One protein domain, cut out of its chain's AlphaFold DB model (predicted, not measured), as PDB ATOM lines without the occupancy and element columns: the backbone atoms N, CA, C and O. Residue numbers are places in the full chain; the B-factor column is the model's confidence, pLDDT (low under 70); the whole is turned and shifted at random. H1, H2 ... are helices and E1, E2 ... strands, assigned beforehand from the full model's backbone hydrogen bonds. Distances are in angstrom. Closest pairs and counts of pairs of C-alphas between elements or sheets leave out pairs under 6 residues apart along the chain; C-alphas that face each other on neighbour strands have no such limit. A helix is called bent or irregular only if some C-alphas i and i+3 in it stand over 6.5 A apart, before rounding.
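This is residues 204 to 356 of the 356 residues of the protein "Cyclase family protein" of Gemmatimonadales bacterium (UniProt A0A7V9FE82). One six-stranded sheet, curled like part of a barrel and strongly twisted, folds back on itself: E4, E3 and E2 face E5 and E6, with E1 as the hinge. H4 and H5 run side by side and graze the sheet, H2 and H3 make a corner away from it, and H1 sits near E5. The 153 printed residues follow the order H1 E1 E2 H2 H3 H4 E3 H5 E4 E5 E6, and the mixed sheet has the order E4 E3 E2 E1 E5 E6. The class is mixed, helices and strands, with under half of the residues in named elements. The whole is compact and rounded, with a radius of gyration of the C-alphas of 14.2 A and spans of 39 by 33 by 31 A.

In the folded sheet, one sheet bent into two facing leaves, E1 (226 to 233) is parallel to E2 (255 to 259), N 232 to O 257 being 2.8 A. E3 (294 to 297) is parallel to E2, with N 258 to O 296 at 2.8 A, and E4 (318 to 321) is parallel to E3, with N 297 to O 320 at 2.8 A. E5 (332 to 339) is antiparallel to E1, with N 229 to O 333 at 2.8 A. E5 and E6 (347 to 355) form a hairpin, with N 355 to O 334 at 2.8 A. H4 (281 to 289) and H5 (307 to 314) touch, closest at the C-alphas of Leu 281 and Val 308, 5.9 A, at a shallow tilt of 13 degrees, the same way; both only graze the sheet. E3, H5, E4 is a strand-helix-strand unit, parallel neighbour strands joined through a helix, with a right-handed crossover; E2, H2 (262 to 265), H3 (269 to 274), H4, E3 is another. H2 and H3 touch only at the corner, closest at the C-alphas of Gln 265 and Tyr 272, 5.3 A, and neither is on the sheet. H1 (222 to 225) is on the sheet at a height of 7.4 A; its closest C-alpha pair with E5 is Leu 225 and Ile 337, 5.5 A. In H3, H4 and H5 every O i to N i+4 pair is within hydrogen-bond range; H1 and H2 are too short for one.

H1 begins at C-alpha 222, (177.968, 163.773, 105.067). From first to last C-alpha E1 measures 20.2 A, E2 13.1 A, H4 12.2 A, H5 10.6 A, E5 22.2 A and E6 24.1 A. E6 ends at C-alpha 355, (193.727, 162.035, 110.764).

The C-alphas of Asn 236 and Val 343 are the two farthest apart, 40.4 A. The printed part has no cut, and the link E1 to E2, 21 residues, is long. No printed residue is under 70 in pLDDT.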
ATOM      1  N   ILE A 204     176.431 165.537 118.053       98.56
ATOM      2  CA  ILE A 204     176.110 166.568 117.065       98.56
ATOM      3  C   ILE A 204     174.716 167.116 117.335       98.56
ATOM      4  O   ILE A 204     173.785 166.320 117.473       98.56
ATOM      5  N   ASP A 205     174.584 168.437 117.259       98.50
ATOM      6  CA  ASP A 205     173.302 169.135 117.219       98.50
ATOM      7  C   ASP A 205     172.909 169.439 115.779       98.50
ATOM      8  O   ASP A 205     173.645 170.082 115.018       98.50
ATOM      9  N   ALA A 206     171.721 168.979 115.403       97.44
ATOM     10  CA  ALA A 206     171.095 169.341 114.145       97.44
ATOM     11  C   ALA A 206     170.348 170.680 114.284       97.44
ATOM     12  O   ALA A 206     169.889 171.025 115.374       97.44
ATOM     13  N   PRO A 207     170.112 171.420 113.185       97.19
ATOM     14  CA  PRO A 207     169.306 172.638 113.237       97.19
ATOM     15  C   PRO A 207     167.917 172.465 113.868       97.19
ATOM     16  O   PRO A 207     167.420 173.388 114.508       97.19
ATOM     17  N   SER A 208     167.290 171.289 113.746       95.94
ATOM     18  CA  SER A 208     166.012 170.986 114.407       95.94
ATOM     19  C   SER A 208     166.057 170.993 115.941       95.94
ATOM     20  O   SER A 208     164.993 171.011 116.552       95.94
ATOM     21  N   HIS A 209     167.243 170.998 116.559       94.69
ATOM     22  CA  HIS A 209     167.413 171.111 118.010       94.69
ATOM     23  C   HIS A 209     166.840 172.429 118.561       94.69
ATOM     24  O   HIS A 209     166.165 172.435 119.587       94.69
ATOM     25  N   PHE A 210     167.021 173.529 117.825       94.12
ATOM     26  CA  PHE A 210     166.559 174.866 118.219       94.12
ATOM     27  C   PHE A 210     165.544 175.484 117.243       94.12
ATOM     28  O   PHE A 210     164.797 176.392 117.611       94.12
ATOM     29  N   LEU A 211     165.478 175.000 115.997       91.38
ATOM     30  CA  LEU A 211     164.671 175.614 114.943       91.38
ATOM     31  C   LEU A 211     163.453 174.771 114.591       91.38
ATOM     32  O   LEU A 211     163.556 173.640 114.113       91.38
ATOM     33  N   THR A 212     162.271 175.369 114.729       91.62
ATOM     34  CA  THR A 212     161.033 174.746 114.250       91.62
ATOM     35  C   THR A 212     161.101 174.558 112.732       91.62
ATOM     36  O   THR A 212     161.195 175.527 111.983       91.62
ATOM     37  N   GLY A 213     161.039 173.305 112.273       90.12
ATOM     38  CA  GLY A 213     161.190 172.964 110.854       90.12
ATOM     39  C   GLY A 213     162.640 172.958 110.354       90.12
ATOM     40  O   GLY A 213     162.857 172.864 109.145       90.12
ATOM     41  N   GLY A 214     163.617 173.043 111.264       94.12
ATOM     42  CA  GLY A 214     165.036 172.888 110.959       94.12
ATOM     43  C   GLY A 214     165.362 171.521 110.353       94.12
ATOM     44  O   GLY A 214     164.602 170.555 110.471       94.12
ATOM     45  N   ILE A 215     166.507 171.441 109.677       95.88
ATOM     46  CA  ILE A 215     167.022 170.182 109.129       95.88
ATOM     47  C   ILE A 215     167.289 169.211 110.285       95.88
ATOM     48  O   ILE A 215     167.932 169.580 111.264       95.88
ATOM     49  N   THR A 216     166.803 167.980 110.148       97.38
ATOM     50  CA  THR A 216     167.003 166.894 111.111       97.38
ATOM     51  C   THR A 216     168.285 166.128 110.818       97.38
ATOM     52  O   THR A 216     168.773 166.112 109.683       97.38
ATOM     53  N   LEU A 217     168.826 165.469 111.840       94.56
ATOM     54  CA  LEU A 217     170.124 164.801 111.811       94.56
ATOM     55  C   LEU A 217     170.290 163.807 110.648       94.56
ATOM     56  O   LEU A 217     171.325 163.790 109.987       94.56
ATOM     57  N   ASP A 218     169.253 163.022 110.341       95.94
ATOM     58  CA  ASP A 218     169.231 162.045 109.244       95.94
ATOM     59  C   ASP A 218     169.311 162.667 107.839       95.94
ATOM     60  O   ASP A 218     169.529 161.960 106.853       95.94
ATOM     61  N   ARG A 219     169.145 163.989 107.738       96.94
ATOM     62  CA  ARG A 219     169.136 164.747 106.482       96.94
ATOM     63  C   ARG A 219     170.354 165.651 106.306       96.94
ATOM     64  O   ARG A 219     170.448 166.324 105.278       96.94
ATOM     65  N   ILE A 220     171.273 165.675 107.271       96.81
ATOM     66  CA  ILE A 220     172.515 166.445 107.167       96.81
ATOM     67  C   ILE A 220     173.443 165.770 106.141       96.81
ATOM     68  O   ILE A 220     173.708 164.570 106.253       96.81
ATOM     69  N   PRO A 221     173.969 166.505 105.140       96.31
ATOM     70  CA  PRO A 221     174.914 165.945 104.178       96.31
ATOM     71  C   PRO A 221     176.209 165.481 104.857       96.31
ATOM     72  O   PRO A 221     176.803 166.211 105.651       96.31
ATOM     73  N   LEU A 222     176.713 164.296 104.504       97.00
ATOM     74  CA  LEU A 222     177.968 163.773 105.067       97.00
ATOM     75  C   LEU A 222     179.166 164.677 104.744       97.00
ATOM     76  O   LEU A 222     180.102 164.781 105.534       97.00
ATOM     77  N   GLU A 223     179.113 165.398 103.625       96.56
ATOM     78  CA  GLU A 223     180.103 166.395 103.232       96.56
ATOM     79  C   GLU A 223     180.140 167.594 104.182       96.56
ATOM     80  O   GLU A 223     181.074 168.380 104.092       96.56
ATOM     81  N   GLN A 224     179.176 167.764 105.093       97.56
ATOM     82  CA  GLN A 224     179.208 168.745 106.189       97.56
ATOM     83  C   GLN A 224     179.831 168.176 107.477       97.56
ATOM     84  O   GLN A 224     180.395 168.926 108.272       97.56
ATOM     85  N   LEU A 225     179.879 166.852 107.616       98.44
ATOM     86  CA  LEU A 225     180.380 166.147 108.804       98.44
ATOM     87  C   LEU A 225     181.802 165.585 108.645       98.44
ATOM     88  O   LEU A 225     182.447 165.193 109.619       98.44
ATOM     89  N   VAL A 226     182.286 165.531 107.405       98.31
ATOM     90  CA  VAL A 226     183.542 164.881 107.036       98.31
ATOM     91  C   VAL A 226     184.366 165.794 106.136       98.31
ATOM     92  O   VAL A 226     183.889 166.242 105.092       98.31
ATOM     93  N   GLY A 227     185.620 166.055 106.506       97.88
ATOM     94  CA  GLY A 227     186.513 166.856 105.676       97.88
ATOM     95  C   GLY A 227     187.652 167.549 106.421       97.88
ATOM     96  O   GLY A 227     187.891 167.293 107.601       97.88
ATOM     97  N   PRO A 228     188.376 168.444 105.725       98.31
ATOM     98  CA  PRO A 228     189.396 169.283 106.335       98.31
ATOM     99  C   PRO A 228     188.804 170.204 107.407       98.31
ATOM    100  O   PRO A 228     187.779 170.844 107.173       98.31
ATOM    101  N   VAL A 229     189.491 170.318 108.538       98.62
ATOM    102  CA  VAL A 229     189.121 171.171 109.670       98.62
ATOM    103  C   VAL A 229     190.248 172.135 110.016       98.62
ATOM    104  O   VAL A 229     191.424 171.853 109.769       98.62
ATOM    105  N   GLN A 230     189.880 173.275 110.594       98.81
ATOM    106  CA  GLN A 230     190.797 174.183 111.271       98.81
ATOM    107  C   GLN A 230     190.627 174.031 112.779       98.81
ATOM    108  O   GLN A 230     189.530 174.199 113.304       98.81
ATOM    109  N   VAL A 231     191.714 173.724 113.478       98.81
ATOM    110  CA  VAL A 231     191.741 173.652 114.939       98.81
ATOM    111  C   VAL A 231     192.203 175.002 115.472       98.81
ATOM    112  O   VAL A 231     193.319 175.440 115.203       98.81
ATOM    113  N   ILE A 232     191.341 175.674 116.227       98.62
ATOM    114  CA  ILE A 232     191.648 176.927 116.912       98.62
ATOM    115  C   ILE A 232     191.989 176.600 118.354       98.62
ATOM    116  O   ILE A 232     191.136 176.212 119.152       98.62
ATOM    117  N   ARG A 233     193.262 176.770 118.692       97.88
ATOM    118  CA  ARG A 233     193.769 176.518 120.033       97.88
ATOM    119  C   ARG A 233     193.707 177.776 120.873       97.88
ATOM    120  O   ARG A 233     194.342 178.776 120.548       97.88
ATOM    121  N   LEU A 234     192.989 177.687 121.983       95.81
ATOM    122  CA  LEU A 234     192.851 178.774 122.935       95.81
ATOM    123  C   LEU A 234     193.605 178.433 124.221       95.81
ATOM    124  O   LEU A 234     193.662 177.287 124.669       95.81
ATOM    125  N   SER A 235     194.219 179.451 124.805       89.44
ATOM    126  CA  SER A 235     194.970 179.365 126.056       89.44
ATOM    127  C   SER A 235     194.525 180.474 126.995       89.44
ATOM    128  O   SER A 235     194.057 181.511 126.530       89.44
ATOM    129  N   ASN A 236     194.746 180.286 128.297       87.62
ATOM    130  CA  ASN A 236     194.415 181.267 129.337       87.62
ATOM    131  C   ASN A 236     192.915 181.610 129.400       87.62
ATOM    132  O   ASN A 236     192.559 182.754 129.655       87.62
ATOM    133  N   LEU A 237     192.048 180.627 129.144       93.69
ATOM    134  CA  LEU A 237     190.615 180.771 129.375       93.69
ATOM    135  C   LEU A 237     190.305 180.513 130.850       93.69
ATOM    136  O   LEU A 237     190.747 179.509 131.415       93.69
ATOM    137  N   GLU A 238     189.548 181.423 131.454       93.31
ATOM    138  CA  GLU A 238     189.025 181.276 132.810       93.31
ATOM    139  C   GLU A 238     187.634 180.632 132.797       93.31
ATOM    140  O   GLU A 238     186.943 180.594 131.777       93.31
ATOM    141  N   ALA A 239     187.215 180.125 133.954       94.50
ATOM    142  CA  ALA A 239     185.888 179.558 134.130       94.50
ATOM    143  C   ALA A 239     184.803 180.612 133.821       94.50
ATOM    144  O   ALA A 239     184.825 181.710 134.373       94.50
ATOM    145  N   GLY A 240     183.867 180.287 132.930       95.94
ATOM    146  CA  GLY A 240     182.786 181.169 132.484       95.94
ATOM    147  C   GLY A 240     183.235 182.293 131.546       95.94
ATOM    148  O   GLY A 240     182.475 183.233 131.315       95.94
ATOM    149  N   MET A 241     184.460 182.238 131.014       97.56
ATOM    150  CA  MET A 241     184.970 183.261 130.104       97.56
ATOM    151  C   MET A 241     184.375 183.110 128.697       97.56
ATOM    152  O   MET A 241     184.462 182.048 128.083       97.56
ATOM    153  N   ALA A 242     183.839 184.202 128.153       98.12
ATOM    154  CA  ALA A 242     183.445 184.259 126.750       98.12
ATOM    155  C   ALA A 242     184.685 184.325 125.841       98.12
ATOM    156  O   ALA A 242     185.553 185.182 126.015       98.12
ATOM    157  N   ILE A 243     184.737 183.453 124.841       98.50
ATOM    158  CA  ILE A 243     185.711 183.452 123.753       98.50
ATOM    159  C   ILE A 243     185.316 184.576 122.796       98.50
ATOM    160  O   ILE A 243     184.290 184.507 122.116       98.50
ATOM    161  N   ALA A 244     186.121 185.632 122.765       98.00
ATOM    162  CA  ALA A 244     185.864 186.812 121.956       98.00
ATOM    163  C   ALA A 244     186.328 186.632 120.502       98.00
ATOM    164  O   ALA A 244     187.304 185.939 120.219       98.00
ATOM    165  N   ALA A 245     185.680 187.340 119.570       98.06
ATOM    166  CA  ALA A 245     186.025 187.319 118.145       98.06
ATOM    167  C   ALA A 245     187.500 187.666 117.858       98.06
ATOM    168  O   ALA A 245     188.098 187.107 116.949       98.06
ATOM    169  N   ASN A 246     188.124 188.546 118.648       97.06
ATOM    170  CA  ASN A 246     189.534 188.915 118.465       97.06
ATOM    171  C   ASN A 246     190.531 187.808 118.868       97.06
ATOM    172  O   ASN A 246     191.719 187.936 118.576       97.06
ATOM    173  N   GLN A 247     190.071 186.744 119.534       97.31
ATOM    174  CA  GLN A 247     190.873 185.557 119.845       97.31
ATOM    175  C   GLN A 247     190.843 184.529 118.703       97.31
ATOM    176  O   GLN A 247     191.619 183.574 118.721       97.31
ATOM    177  N   ILE A 248     189.958 184.713 117.717       98.00
ATOM    178  CA  ILE A 248     189.793 183.818 116.575       98.00
ATOM    179  C   ILE A 248     190.760 184.256 115.462       98.00
ATOM    180  O   ILE A 248     190.652 185.381 114.969       98.00
ATOM    181  N   PRO A 249     191.725 183.407 115.052       97.75
ATOM    182  CA  PRO A 249     192.571 183.694 113.898       97.75
ATOM    183  C   PRO A 249     191.743 183.678 112.601       97.75
ATOM    184  O   PRO A 249     190.616 183.183 112.600       97.75
ATOM    185  N   PRO A 250     192.296 184.150 111.468       98.19
ATOM    186  CA  PRO A 250     191.614 184.063 110.182       98.19
ATOM    187  C   PRO A 250     191.094 182.650 109.898       98.19
ATOM    188  O   PRO A 250     191.835 181.664 109.988       98.19
ATOM    189  N   ILE A 251     189.812 182.569 109.553       98.62
ATOM    190  CA  ILE A 251     189.133 181.313 109.252       98.62
ATOM    191  C   ILE A 251     189.467 180.924 107.811       98.62
ATOM    192  O   ILE A 251     189.227 181.680 106.873       98.62
ATOM    193  N   VAL A 252     190.057 179.743 107.639       98.38
ATOM    194  CA  VAL A 252     190.515 179.220 106.339       98.38
ATOM    195  C   VAL A 252     189.843 177.898 105.962       98.38
ATOM    196  O   VAL A 252     190.149 177.326 104.914       98.38
ATOM    197  N   ARG A 253     188.943 177.393 106.814       98.31
ATOM    198  CA  ARG A 253     188.134 176.184 106.599       98.31
ATOM    199  C   ARG A 253     186.685 176.444 106.980       98.31
ATOM    200  O   ARG A 253     186.401 177.247 107.857       98.31
ATOM    201  N   ASP A 254     185.785 175.689 106.366       98.12
ATOM    202  CA  ASP A 254     184.352 175.700 106.668       98.12
ATOM    203  C   ASP A 254     183.983 174.812 107.870       98.12
ATOM    204  O   ASP A 254     182.807 174.633 108.174       98.12
ATOM    205  N   ARG A 255     184.974 174.238 108.557       98.75
ATOM    206  CA  ARG A 255     184.815 173.443 109.779       98.75
ATOM    207  C   ARG A 255     185.866 173.881 110.772       98.75
ATOM    208  O   ARG A 255     187.062 173.835 110.463       98.75
ATOM    209  N   VAL A 256     185.421 174.287 111.947       98.88
ATOM    210  CA  VAL A 256     186.274 174.886 112.966       98.88
ATOM    211  C   VAL A 256     186.092 174.128 114.270       98.88
ATOM    212  O   VAL A 256     184.966 173.947 114.719       98.88
ATOM    213  N   LEU A 257     187.195 173.682 114.870       98.88
ATOM    214  CA  LEU A 257     187.215 172.995 116.160       98.88
ATOM    215  C   LEU A 257     187.947 173.861 117.188       98.88
ATOM    216  O   LEU A 257     189.113 174.199 116.998       98.88
ATOM    217  N   PHE A 258     187.284 174.201 118.283       98.81
ATOM    218  CA  PHE A 258     187.823 174.998 119.374       98.81
ATOM    219  C   PHE A 258     188.448 174.091 120.433       98.81
ATOM    220  O   PHE A 258     187.749 173.399 121.167       98.81
ATOM    221  N   ALA A 259     189.778 174.114 120.506       98.50
ATOM    222  CA  ALA A 259     190.556 173.415 121.520       98.50
ATOM    223  C   ALA A 259     190.781 174.341 122.727       98.50
ATOM    224  O   ALA A 259     191.797 175.044 122.801       98.50
ATOM    225  N   THR A 260     189.826 174.366 123.656       98.00
ATOM    226  CA  THR A 260     189.873 175.179 124.879       98.00
ATOM    227  C   THR A 260     190.679 174.505 125.988       98.00
ATOM    228  O   THR A 260     191.312 175.191 126.794       98.00
ATOM    229  N   GLY A 261     190.750 173.168 126.011       96.31
ATOM    230  CA  GLY A 261     191.285 172.384 127.130       96.31
ATOM    231  C   GLY A 261     190.302 172.122 128.265       96.31
ATOM    232  O   GLY A 261     190.718 171.628 129.325       96.31
ATOM    233  N   TRP A 262     189.037 172.510 128.099       96.88
ATOM    234  CA  TRP A 262     188.024 172.367 129.135       96.88
ATOM    235  C   TRP A 262     187.666 170.907 129.423       96.88
ATOM    236  O   TRP A 262     187.234 170.595 130.534       96.88
ATOM    237  N   GLU A 263     187.961 169.980 128.507       94.31
ATOM    238  CA  GLU A 263     187.782 168.540 128.708       94.31
ATOM    239  C   GLU A 263     188.530 168.016 129.945       94.31
ATOM    240  O   GLU A 263     188.128 167.025 130.555       94.31
ATOM    241  N   SER A 264     189.587 168.714 130.382       94.06
ATOM    242  CA  SER A 264     190.305 168.409 131.627       94.06
ATOM    243  C   SER A 264     189.435 168.502 132.890       94.06
ATOM    244  O   SER A 264     189.769 167.887 133.904       94.06
ATOM    245  N   GLN A 265     188.314 169.230 132.833       94.00
ATOM    246  CA  GLN A 265     187.361 169.380 133.933       94.00
ATOM    247  C   GLN A 265     186.234 168.337 133.907       94.00
ATOM    248  O   GLN A 265     185.443 168.309 134.843       94.00
ATOM    249  N   ALA A 266     186.166 167.440 132.911       89.75
ATOM    250  CA  ALA A 266     185.045 166.503 132.721       89.75
ATOM    251  C   ALA A 266     184.751 165.585 133.930       89.75
ATOM    252  O   ALA A 266     183.648 165.065 134.073       89.75
ATOM    253  N   THR A 267     185.714 165.388 134.840       87.88
ATOM    254  CA  THR A 267     185.516 164.623 136.086       87.88
ATOM    255  C   THR A 267     184.942 165.448 137.245       87.88
ATOM    256  O   THR A 267     184.772 164.911 138.336       87.88
ATOM    257  N   GLN A 268     184.693 166.744 137.051       91.38
ATOM    258  CA  GLN A 268     184.155 167.681 138.041       91.38
ATOM    259  C   GLN A 268     182.845 168.281 137.506       91.38
ATOM    260  O   GLN A 268     182.869 169.387 136.973       91.38
ATOM    261  N   PRO A 269     181.701 167.584 137.620       87.44
ATOM    262  CA  PRO A 269     180.479 167.931 136.888       87.44
ATOM    263  C   PRO A 269     179.968 169.348 137.149       87.44
ATOM    264  O   PRO A 269     179.598 170.043 136.207       87.44
ATOM    265  N   ASP A 270     180.003 169.803 138.403       88.44
ATOM    266  CA  ASP A 270     179.561 171.157 138.750       88.44
ATOM    267  C   ASP A 270     180.418 172.233 138.083       88.44
ATOM    268  O   ASP A 270     179.885 173.224 137.602       88.44
ATOM    269  N   THR A 271     181.733 172.035 138.004       92.12
ATOM    270  CA  THR A 271     182.625 172.944 137.271       92.12
ATOM    271  C   THR A 271     182.408 172.793 135.768       92.12
ATOM    272  O   THR A 271     182.204 173.778 135.064       92.12
ATOM    273  N   TYR A 272     182.411 171.552 135.274       94.44
ATOM    274  CA  TYR A 272     182.368 171.243 133.853       94.44
ATOM    275  C   TYR A 272     181.137 171.849 133.186       94.44
ATOM    276  O   TYR A 272     181.307 172.610 132.242       94.44
ATOM    277  N   PHE A 273     179.942 171.586 133.725       93.19
ATOM    278  CA  PHE A 273     178.664 171.983 133.127       93.19
ATOM    279  C   PHE A 273     178.179 173.387 133.514       93.19
ATOM    280  O   PHE A 273     177.225 173.863 132.913       93.19
ATOM    281  N   ARG A 274     178.776 174.063 134.509       93.19
ATOM    282  CA  ARG A 274     178.265 175.373 134.978       93.19
ATOM    283  C   ARG A 274     179.201 176.545 134.731       93.19
ATOM    284  O   ARG A 274     178.758 177.682 134.850       93.19
ATOM    285  N   THR A 275     180.481 176.292 134.466       95.56
ATOM    286  CA  THR A 275     181.485 177.357 134.334       95.56
ATOM    287  C   THR A 275     182.439 177.135 133.157       95.56
ATOM    288  O   THR A 275     183.573 177.603 133.177       95.56
ATOM    289  N   PHE A 276     181.993 176.457 132.099       96.50
ATOM    290  CA  PHE A 276     182.744 176.332 130.853       96.50
ATOM    291  C   PHE A 276     182.937 177.664 130.100       96.50
ATOM    292  O   PHE A 276     182.054 178.530 130.115       96.50
ATOM    293  N   PRO A 277     184.092 177.857 129.440       98.00
ATOM    294  CA  PRO A 277     184.256 178.873 128.416       98.00
ATOM    295  C   PRO A 277     183.331 178.596 127.234       98.00
ATOM    296  O   PRO A 277     183.155 177.447 126.841       98.00
ATOM    297  N   TYR A 278     182.787 179.652 126.647       98.50
ATOM    298  CA  TYR A 278     181.759 179.572 125.609       98.50
ATOM    299  C   TYR A 278     182.020 180.613 124.521       98.50
ATOM    300  O   TYR A 278     182.811 181.531 124.729       98.50
ATOM    301  N   LEU A 279     181.398 180.500 123.352       98.69
ATOM    302  CA  LEU A 279     181.576 181.487 122.284       98.69
ATOM    303  C   LEU A 279     180.783 182.760 122.597       98.69
ATOM    304  O   LEU A 279     179.622 182.699 122.986       98.69
ATOM    305  N   SER A 280     181.373 183.941 122.396       98.69
ATOM    306  CA  SER A 280     180.571 185.168 122.398       98.69
ATOM    307  C   SER A 280     179.696 185.247 121.141       98.69
ATOM    308  O   SER A 280     180.027 184.679 120.098       98.69
ATOM    309  N   LEU A 281     178.611 186.028 121.187       98.56
ATOM    310  CA  LEU A 281     177.786 186.272 119.996       98.56
ATOM    311  C   LEU A 281     178.586 186.878 118.835       98.56
ATOM    312  O   LEU A 281     178.342 186.537 117.683       98.56
ATOM    313  N   ASP A 282     179.561 187.745 119.112       98.69
ATOM    314  CA  ASP A 282     180.409 188.320 118.061       98.69
ATOM    315  C   ASP A 282     181.363 187.281 117.458       98.69
ATOM    316  O   ASP A 282     181.602 187.297 116.252       98.69
ATOM    317  N   ALA A 283     181.871 186.346 118.267       98.75
ATOM    318  CA  ALA A 283     182.642 185.208 117.770       98.75
ATOM    319  C   ALA A 283     181.784 184.299 116.877       98.75
ATOM    320  O   ALA A 283     182.224 183.896 115.801       98.75
ATOM    321  N   ALA A 284     180.540 184.030 117.277       98.75
ATOM    322  CA  ALA A 284     179.597 183.253 116.482       98.75
ATOM    323  C   ALA A 284     179.230 183.951 115.159       98.75
ATOM    324  O   ALA A 284     179.244 183.310 114.109       98.75
ATOM    325  N   ARG A 285     178.993 185.273 115.170       98.75
ATOM    326  CA  ARG A 285     178.766 186.065 113.943       98.75
ATOM    327  C   ARG A 285     179.947 185.984 112.985       98.75
ATOM    328  O   ARG A 285     179.740 185.733 111.805       98.75
ATOM    329  N   LEU A 286     181.173 186.115 113.497       98.81
ATOM    330  CA  LEU A 286     182.388 185.968 112.692       98.81
ATOM    331  C   LEU A 286     182.455 184.594 111.995       98.81
ATOM    332  O   LEU A 286     182.826 184.521 110.821       98.81
ATOM    333  N   LEU A 287     182.083 183.510 112.689       98.81
ATOM    334  CA  LEU A 287     182.038 182.156 112.114       98.81
ATOM    335  C   LEU A 287     181.000 182.049 110.988       98.81
ATOM    336  O   LEU A 287     181.314 181.526 109.917       98.81
ATOM    337  N   VAL A 288     179.795 182.585 111.207       98.69
ATOM    338  CA  VAL A 288     178.717 182.618 110.205       98.69
ATOM    339  C   VAL A 288     179.135 183.419 108.973       98.69
ATOM    340  O   VAL A 288     179.042 182.923 107.852       98.69
ATOM    341  N   GLU A 289     179.658 184.631 109.167       98.56
ATOM    342  CA  GLU A 289     180.137 185.503 108.085       98.56
ATOM    343  C   GLU A 289     181.289 184.870 107.287       98.56
ATOM    344  O   GLU A 289     181.422 185.117 106.089       98.56
ATOM    345  N   SER A 290     182.084 184.007 107.924       98.56
ATOM    346  CA  SER A 290     183.161 183.250 107.272       98.56
ATOM    347  C   SER A 290     182.686 181.973 106.565       98.56
ATOM    348  O   SER A 290     183.501 181.262 105.977       98.56
ATOM    349  N   GLY A 291     181.386 181.660 106.603       98.19
ATOM    350  CA  GLY A 291     180.813 180.485 105.942       98.19
ATOM    351  C   GLY A 291     181.137 179.160 106.635       98.19
ATOM    352  O   GLY A 291     181.195 178.122 105.971       98.19
ATOM    353  N   VAL A 292     181.379 179.174 107.948       98.75
ATOM    354  CA  VAL A 292     181.587 177.947 108.727       98.75
ATOM    355  C   VAL A 292     180.284 177.151 108.793       98.75
ATOM    356  O   VAL A 292     179.228 177.680 109.123       98.75
ATOM    357  N   ARG A 293     180.367 175.857 108.480       98.00
ATOM    358  CA  ARG A 293     179.247 174.905 108.440       98.00
ATOM    359  C   ARG A 293     179.306 173.854 109.547       98.00
ATOM    360  O   ARG A 293     178.330 173.141 109.752       98.00
ATOM    361  N   LEU A 294     180.430 173.728 110.250       98.81
ATOM    362  CA  LEU A 294     180.558 172.886 111.440       98.81
ATOM    363  C   LEU A 294     181.397 173.614 112.482       98.81
ATOM    364  O   LEU A 294     182.524 174.024 112.191       98.81
ATOM    365  N   VAL A 295     180.861 173.727 113.691       98.94
ATOM    366  CA  VAL A 295     181.555 174.290 114.849       98.94
ATOM    367  C   VAL A 295     181.669 173.206 115.907       98.94
ATOM    368  O   VAL A 295     180.659 172.714 116.388       98.94
ATOM    369  N   GLY A 296     182.890 172.812 116.255       98.88
ATOM    370  CA  GLY A 296     183.150 171.854 117.326       98.88
ATOM    371  C   GLY A 296     183.842 172.495 118.522       98.88
ATOM    372  O   GLY A 296     184.654 173.397 118.330       98.88
ATOM    373  N   ILE A 297     183.585 172.020 119.737       98.81
ATOM    374  CA  ILE A 297     184.248 172.477 120.967       98.81
ATOM    375  C   ILE A 297     184.509 171.301 121.925       98.81
ATOM    376  O   ILE A 297     183.765 170.322 121.952       98.81
ATOM    377  N   ASP A 298     185.590 171.375 122.705       98.00
ATOM    378  CA  ASP A 298     185.933 170.402 123.764       98.00
ATOM    379  C   ASP A 298     185.273 170.698 125.134       98.00
ATOM    380  O   ASP A 298     185.484 169.993 126.126       98.00
ATOM    381  N   GLY A 299     184.438 171.735 125.186       96.69
ATOM    382  CA  GLY A 299     183.536 172.050 126.291       96.69
ATOM    383  C   GLY A 299     182.178 171.353 126.153       96.69
ATOM    384  O   GLY A 299     181.873 170.813 125.088       96.69
ATOM    385  N   PRO A 300     181.358 171.357 127.218       96.38
ATOM    386  CA  PRO A 300     180.053 170.716 127.198       96.38
ATOM    387  C   PRO A 300     179.039 171.451 126.344       96.38
ATOM    388  O   PRO A 300     178.052 170.819 126.009       96.38
ATOM    389  N   SER A 301     179.260 172.746 126.071       97.56
ATOM    390  CA  SER A 301     178.423 173.499 125.158       97.56
ATOM    391  C   SER A 301     179.091 174.743 124.555       97.56
ATOM    392  O   SER A 301     180.132 175.192 125.046       97.56
ATOM    393  N   VAL A 302     178.515 175.302 123.483       98.38
ATOM    394  CA  VAL A 302     178.952 176.567 122.858       98.38
ATOM    395  C   VAL A 302     178.400 177.835 123.523       98.38
ATOM    396  O   VAL A 302     178.963 178.908 123.287       98.38
ATOM    397  N   ASP A 303     177.350 177.740 124.348       97.75
ATOM    398  CA  ASP A 303     176.759 178.843 125.127       97.75
ATOM    399  C   ASP A 303     176.018 178.349 126.385       97.75
ATOM    400  O   ASP A 303     176.033 177.166 126.701       97.75
ATOM    401  N   TYR A 304     175.407 179.279 127.128       94.38
ATOM    402  CA  TYR A 304     174.561 178.972 128.291       94.38
ATOM    403  C   TYR A 304     173.069 179.219 128.061       94.38
ATOM    404  O   TYR A 304     172.246 178.732 128.832       94.38
ATOM    405  N   ASP A 305     172.720 180.056 127.086       93.75
ATOM    406  CA  ASP A 305     171.374 180.605 126.917       93.75
ATOM    407  C   ASP A 305     170.729 180.245 125.570       93.75
ATOM    408  O   ASP A 305     169.617 180.692 125.289       93.75
ATOM    409  N   GLY A 306     171.410 179.447 124.739       96.12
ATOM    410  CA  GLY A 306     170.958 179.042 123.411       96.12
ATOM    411  C   GLY A 306     171.100 180.113 122.325       96.12
ATOM    412  O   GLY A 306     170.724 179.871 121.177       96.12
ATOM    413  N   SER A 307     171.610 181.310 122.637       97.00
ATOM    414  CA  SER A 307     171.692 182.406 121.664       97.00
ATOM    415  C   SER A 307     172.726 182.164 120.555       97.00
ATOM    416  O   SER A 307     172.486 182.526 119.399       97.00
ATOM    417  N   VAL A 308     173.853 181.522 120.870       98.56
ATOM    418  CA  VAL A 308     174.865 181.097 119.894       98.56
ATOM    419  C   VAL A 308     174.381 179.874 119.129       98.56
ATOM    420  O   VAL A 308     174.570 179.837 117.913       98.56
ATOM    421  N   HIS A 309     173.718 178.921 119.794       98.50
ATOM    422  CA  HIS A 309     173.098 177.784 119.111       98.50
ATOM    423  C   HIS A 309     172.153 178.252 118.015       98.50
ATOM    424  O   HIS A 309     172.346 177.906 116.851       98.50
ATOM    425  N   MET A 310     171.177 179.092 118.374       98.06
ATOM    426  CA  MET A 310     170.224 179.673 117.432       98.06
ATOM    427  C   MET A 310     170.946 180.310 116.244       98.06
ATOM    428  O   MET A 310     170.666 179.960 115.103       98.06
ATOM    429  N   LEU A 311     171.926 181.183 116.499       98.50
ATOM    430  CA  LEU A 311     172.641 181.898 115.443       98.50
ATOM    431  C   LEU A 311     173.396 180.962 114.482       98.50
ATOM    432  O   LEU A 311     173.331 181.144 113.265       98.50
ATOM    433  N   LEU A 312     174.127 179.974 115.007       98.62
ATOM    434  CA  LEU A 312     174.901 179.035 114.188       98.62
ATOM    435  C   LEU A 312     173.985 178.094 113.396       98.62
ATOM    436  O   LEU A 312     174.193 177.879 112.199       98.62
ATOM    437  N   LEU A 313     172.957 177.554 114.049       97.88
ATOM    438  CA  LEU A 313     172.020 176.615 113.440       97.88
ATOM    439  C   LEU A 313     171.128 177.302 112.392       97.88
ATOM    440  O   LEU A 313     170.852 176.704 111.351       97.88
ATOM    441  N   GLU A 314     170.722 178.564 112.601       97.31
ATOM    442  CA  GLU A 314     169.969 179.356 111.608       97.31
ATOM    443  C   GLU A 314     170.787 179.607 110.342       97.31
ATOM    444  O   GLU A 314     170.245 179.602 109.235       97.31
ATOM    445  N   ALA A 315     172.104 179.761 110.485       97.12
ATOM    446  CA  ALA A 315     173.030 179.860 109.363       97.12
ATOM    447  C   ALA A 315     173.262 178.516 108.637       97.12
ATOM    448  O   ALA A 315     173.985 178.468 107.640       97.12
ATOM    449  N   GLY A 316     172.652 177.424 109.111       93.88
ATOM    450  CA  GLY A 316     172.786 176.084 108.542       93.88
ATOM    451  C   GLY A 316     174.063 175.353 108.962       93.88
ATOM    452  O   GLY A 316     174.398 174.329 108.357       93.88
ATOM    453  N   ALA A 317     174.783 175.854 109.971       98.00
ATOM    454  CA  ALA A 317     175.871 175.108 110.583       98.00
ATOM    455  C   ALA A 317     175.326 173.974 111.469       98.00
ATOM    456  O   ALA A 317     174.142 173.925 111.796       98.00
ATOM    457  N   VAL A 318     176.212 173.059 111.850       98.50
ATOM    458  CA  VAL A 318     175.968 172.048 112.888       98.50
ATOM    459  C   VAL A 318     176.972 172.247 114.013       98.50
ATOM    460  O   VAL A 318     178.083 172.739 113.771       98.50
ATOM    461  N   ILE A 319     176.589 171.862 115.224       98.88
ATOM    462  CA  ILE A 319     177.416 172.027 116.420       98.88
ATOM    463  C   ILE A 319     177.883 170.652 116.892       98.88
ATOM    464  O   ILE A 319     177.166 169.665 116.740       98.88
ATOM    465  N   VAL A 320     179.118 170.575 117.383       98.81
ATOM    466  CA  VAL A 320     179.702 169.365 117.964       98.81
ATOM    467  C   VAL A 320     180.273 169.697 119.328       98.81
ATOM    468  O   VAL A 320     181.215 170.481 119.439       98.81
ATOM    469  N   GLU A 321     179.754 169.072 120.368       98.56
ATOM    470  CA  GLU A 321     180.136 169.396 121.741       98.56
ATOM    471  C   GLU A 321     180.853 168.217 122.396       98.56
ATOM    472  O   GLU A 321     180.853 167.097 121.879       98.56
ATOM    473  N   ASN A 322     181.482 168.467 123.546       97.81
ATOM    474  CA  ASN A 322     182.194 167.469 124.342       97.81
ATOM    475  C   ASN A 322     183.259 166.696 123.538       97.81
ATOM    476  O   ASN A 322     183.447 165.494 123.738       97.81
ATOM    477  N   LEU A 323     183.956 167.342 122.602       98.62
ATOM    478  CA  LEU A 323     185.119 166.731 121.951       98.62
ATOM    479  C   LEU A 323     186.265 166.548 122.960       98.62
ATOM    480  O   LEU A 323     186.370 167.252 123.959       98.62
ATOM    481  N   VAL A 324     187.168 165.608 122.688       98.06
ATOM    482  CA  VAL A 324     188.397 165.416 123.478       98.06
ATOM    483  C   VAL A 324     189.626 165.408 122.587       98.06
ATOM    484  O   VAL A 324     189.532 165.276 121.369       98.06
ATOM    485  N   ASN A 325     190.807 165.534 123.194       97.75
ATOM    486  CA  ASN A 325     192.101 165.403 122.519       97.75
ATOM    487  C   ASN A 325     192.365 166.423 121.397       97.75
ATOM    488  O   ASN A 325     193.381 166.307 120.711       97.75
ATOM    489  N   LEU A 326     191.537 167.467 121.251       97.94
ATOM    490  CA  LEU A 326     191.719 168.504 120.228       97.94
ATOM    491  C   LEU A 326     193.087 169.180 120.339       97.94
ATOM    492  O   LEU A 326     193.711 169.534 119.339       97.94
ATOM    493  N   ARG A 327     193.618 169.281 121.562       95.06
ATOM    494  CA  ARG A 327     194.945 169.839 121.805       95.06
ATOM    495  C   ARG A 327     196.093 169.015 121.206       95.06
ATOM    496  O   ARG A 327     197.198 169.544 121.107       95.06
ATOM    497  N   GLN A 328     195.875 167.776 120.793       94.38
ATOM    498  CA  GLN A 328     196.905 166.938 120.172       94.38
ATOM    499  C   GLN A 328     196.971 167.118 118.648       94.38
ATOM    500  O   GLN A 328     197.915 166.651 118.017       94.38
ATOM    501  N   LEU A 329     195.982 167.794 118.060       96.69
ATOM    502  CA  LEU A 329     195.862 167.963 116.616       96.69
ATOM    503  C   LEU A 329     196.728 169.123 116.098       96.69
ATOM    504  O   LEU A 329     196.930 170.108 116.822       96.69
ATOM    505  N   PRO A 330     197.211 169.048 114.845       96.88
ATOM    506  CA  PRO A 330     197.753 170.209 114.153       96.88
ATOM    507  C   PRO A 330     196.630 171.206 113.823       96.88
ATOM    508  O   PRO A 330     195.458 170.834 113.729       96.88
ATOM    509  N   ASP A 331     197.000 172.465 113.577       97.69
ATOM    510  CA  ASP A 331     196.052 173.556 113.293       97.69
ATOM    511  C   ASP A 331     195.176 173.292 112.059       97.69
ATOM    512  O   ASP A 331     194.073 173.821 111.948       97.69
ATOM    513  N   LEU A 332     195.654 172.462 111.128       98.19
ATOM    514  CA  LEU A 332     194.909 171.991 109.966       98.19
ATOM    515  C   LEU A 332     195.052 170.471 109.858       98.19
ATOM    516  O   LEU A 332     196.159 169.960 109.702       98.19
ATOM    517  N   CYS A 333     193.933 169.757 109.893       97.81
ATOM    518  CA  CYS A 333     193.877 168.307 109.698       97.81
ATOM    519  C   CYS A 333     192.584 167.911 108.984       97.81
ATOM    520  O   CYS A 333     191.820 168.762 108.533       97.81
ATOM    521  N   TRP A 334     192.351 166.612 108.837       97.88
ATOM    522  CA  TRP A 334     191.086 166.067 108.356       97.88
ATOM    523  C   TRP A 334     190.354 165.404 109.520       97.88
ATOM    524  O   TRP A 334     190.994 164.724 110.321       97.88
ATOM    525  N   ALA A 335     189.034 165.559 109.603       98.38
ATOM    526  CA  ALA A 335     188.213 164.914 110.621       98.38
ATOM    527  C   ALA A 335     186.936 164.301 110.038       98.38
ATOM    528  O   ALA A 335     186.420 164.740 109.006       98.38
ATOM    529  N   ALA A 336     186.418 163.297 110.742       98.50
ATOM    530  CA  ALA A 336     185.087 162.742 110.544       98.50
ATOM    531  C   ALA A 336     184.366 162.704 111.887       98.50
ATOM    532  O   ALA A 336     184.875 162.118 112.842       98.50
ATOM    533  N   ILE A 337     183.190 163.321 111.950       98.38
ATOM    534  CA  ILE A 337     182.354 163.387 113.148       98.38
ATOM    535  C   ILE A 337     180.999 162.818 112.752       98.38
ATOM    536  O   ILE A 337     180.181 163.504 112.151       98.38
ATOM    537  N   LEU A 338     180.809 161.521 112.984       98.06
ATOM    538  CA  LEU A 338     179.688 160.780 112.410       98.06
ATOM    539  C   LEU A 338     178.690 160.386 113.508       98.06
ATOM    540  O   LEU A 338     179.034 159.554 114.357       98.06
ATOM    541  N   PRO A 339     177.475 160.962 113.500       97.62
ATOM    542  CA  PRO A 339     176.403 160.590 114.407       97.62
ATOM    543  C   PRO A 339     175.615 159.398 113.851       97.62
ATOM    544  O   PRO A 339     175.771 159.005 112.689       97.62
ATOM    545  N   LEU A 340     174.726 158.823 114.663       97.56
ATOM    546  CA  LEU A 340     173.725 157.896 114.135       97.56
ATOM    547  C   LEU A 340     172.685 158.668 113.302       97.56
ATOM    548  O   LEU A 340     172.275 159.752 113.710       97.56
ATOM    549  N   PRO A 341     172.193 158.122 112.173       96.06
ATOM    550  CA  PRO A 341     171.146 158.758 111.376       96.06
ATOM    551  C   PRO A 341     169.769 158.535 112.024       96.06
ATOM    552  O   PRO A 341     168.940 157.776 111.519       96.06
ATOM    553  N   ILE A 342     169.543 159.142 113.191       97.00
ATOM    554  CA  ILE A 342     168.256 159.079 113.887       97.00
ATOM    555  C   ILE A 342     167.219 159.833 113.053       97.00
ATOM    556  O   ILE A 342     167.347 161.035 112.830       97.00
ATOM    557  N   VAL A 343     166.199 159.113 112.581       96.12
ATOM    558  CA  VAL A 343     165.120 159.683 111.763       96.12
ATOM    559  C   VAL A 343     164.399 160.769 112.555       96.12
ATOM    560  O   VAL A 343     163.875 160.492 113.634       96.12
ATOM    561  N   ASN A 344     164.341 161.979 111.995       94.81
ATOM    562  CA  ASN A 344     163.825 163.180 112.657       94.81
ATOM    563  C   ASN A 344     164.583 163.575 113.941       94.81
ATOM    564  O   ASN A 344     164.007 164.240 114.799       94.81
ATOM    565  N   GLY A 345     165.840 163.153 114.096       95.81
ATOM    566  CA  GLY A 345     166.636 163.440 115.288       95.81
ATOM    567  C   GLY A 345     167.062 164.906 115.384       95.81
ATOM    568  O   GLY A 345     167.508 165.490 114.396       95.81
ATOM    569  N   ASP A 346     166.950 165.473 116.583       96.88
ATOM    570  CA  ASP A 346     167.516 166.763 117.006       96.88
ATOM    571  C   ASP A 346     169.027 166.701 117.259       96.88
ATOM    572  O   ASP A 346     169.735 167.662 116.976       96.88
ATOM    573  N   GLY A 347     169.527 165.549 117.694       97.25
ATOM    574  CA  GLY A 347     170.940 165.302 117.911       97.25
ATOM    575  C   GLY A 347     171.233 163.818 118.088       97.25
ATOM    576  O   GLY A 347     170.329 162.972 118.106       97.25
ATOM    577  N   SER A 348     172.513 163.469 118.154       98.00
ATOM    578  CA  SER A 348     172.931 162.114 118.521       98.00
ATOM    579  C   SER A 348     174.390 162.087 118.959       98.00
ATOM    580  O   SER A 348     175.214 162.791 118.357       98.00
ATOM    581  N   PRO A 349     174.752 161.202 119.908       98.06
ATOM    582  CA  PRO A 349     176.144 160.878 120.155       98.06
ATOM    583  C   PRO A 349     176.864 160.469 118.866       98.06
ATOM    584  O   PRO A 349     176.331 159.732 118.029       98.06
ATOM    585  N   ALA A 350     178.099 160.933 118.716       98.31
ATOM    586  CA  ALA A 350     178.889 160.764 117.509       98.31
ATOM    587  C   ALA A 350     180.229 160.101 117.811       98.31
ATOM    588  O   ALA A 350     180.835 160.330 118.857       98.31
ATOM    589  N   ARG A 351     180.735 159.308 116.857       98.50
ATOM    590  CA  ARG A 351     182.150 158.926 116.865       98.50
ATOM    591  C   ARG A 351     182.930 159.960 116.065       98.50
ATOM    592  O   ARG A 351     182.740 160.081 114.855       98.50
ATOM    593  N   ALA A 352     183.804 160.681 116.755       98.50
ATOM    594  CA  ALA A 352     184.647 161.720 116.195       98.50
ATOM    595  C   ALA A 352     186.101 161.246 116.116       98.50
ATOM    596  O   ALA A 352     186.669 160.777 117.103       98.50
ATOM    597  N   ILE A 353     186.715 161.371 114.941       98.56
ATOM    598  CA  ILE A 353     188.129 161.057 114.711       98.56
ATOM    599  C   ILE A 353     188.795 162.156 113.886       98.56
ATOM    600  O   ILE A 353     188.149 162.793 113.054       98.56
ATOM    601  N   ALA A 354     190.104 162.315 114.056       97.81
ATOM    602  CA  ALA A 354     190.948 163.105 113.165       97.81
ATOM    603  C   ALA A 354     192.105 162.271 112.614       97.81
ATOM    604  O   ALA A 354     192.620 161.387 113.291       97.81
ATOM    605  N   SER A 355     192.515 162.571 111.384       95.19
ATOM    606  CA  SER A 355     193.727 162.035 110.764       95.19
ATOM    607  C   SER A 355     194.824 163.090 110.820       95.19
ATOM    608  O   SER A 355     194.622 164.200 110.316       95.19
ATOM    609  N   VAL A 356     195.975 162.723 111.390       87.31
ATOM    610  CA  VAL A 356     197.163 163.585 111.534       87.31
ATOM    611  C   VAL A 356     198.386 163.054 110.803       87.31
ATOM    612  O   VAL A 356     198.505 161.812 110.629       87.31
TER     613      VAL A 356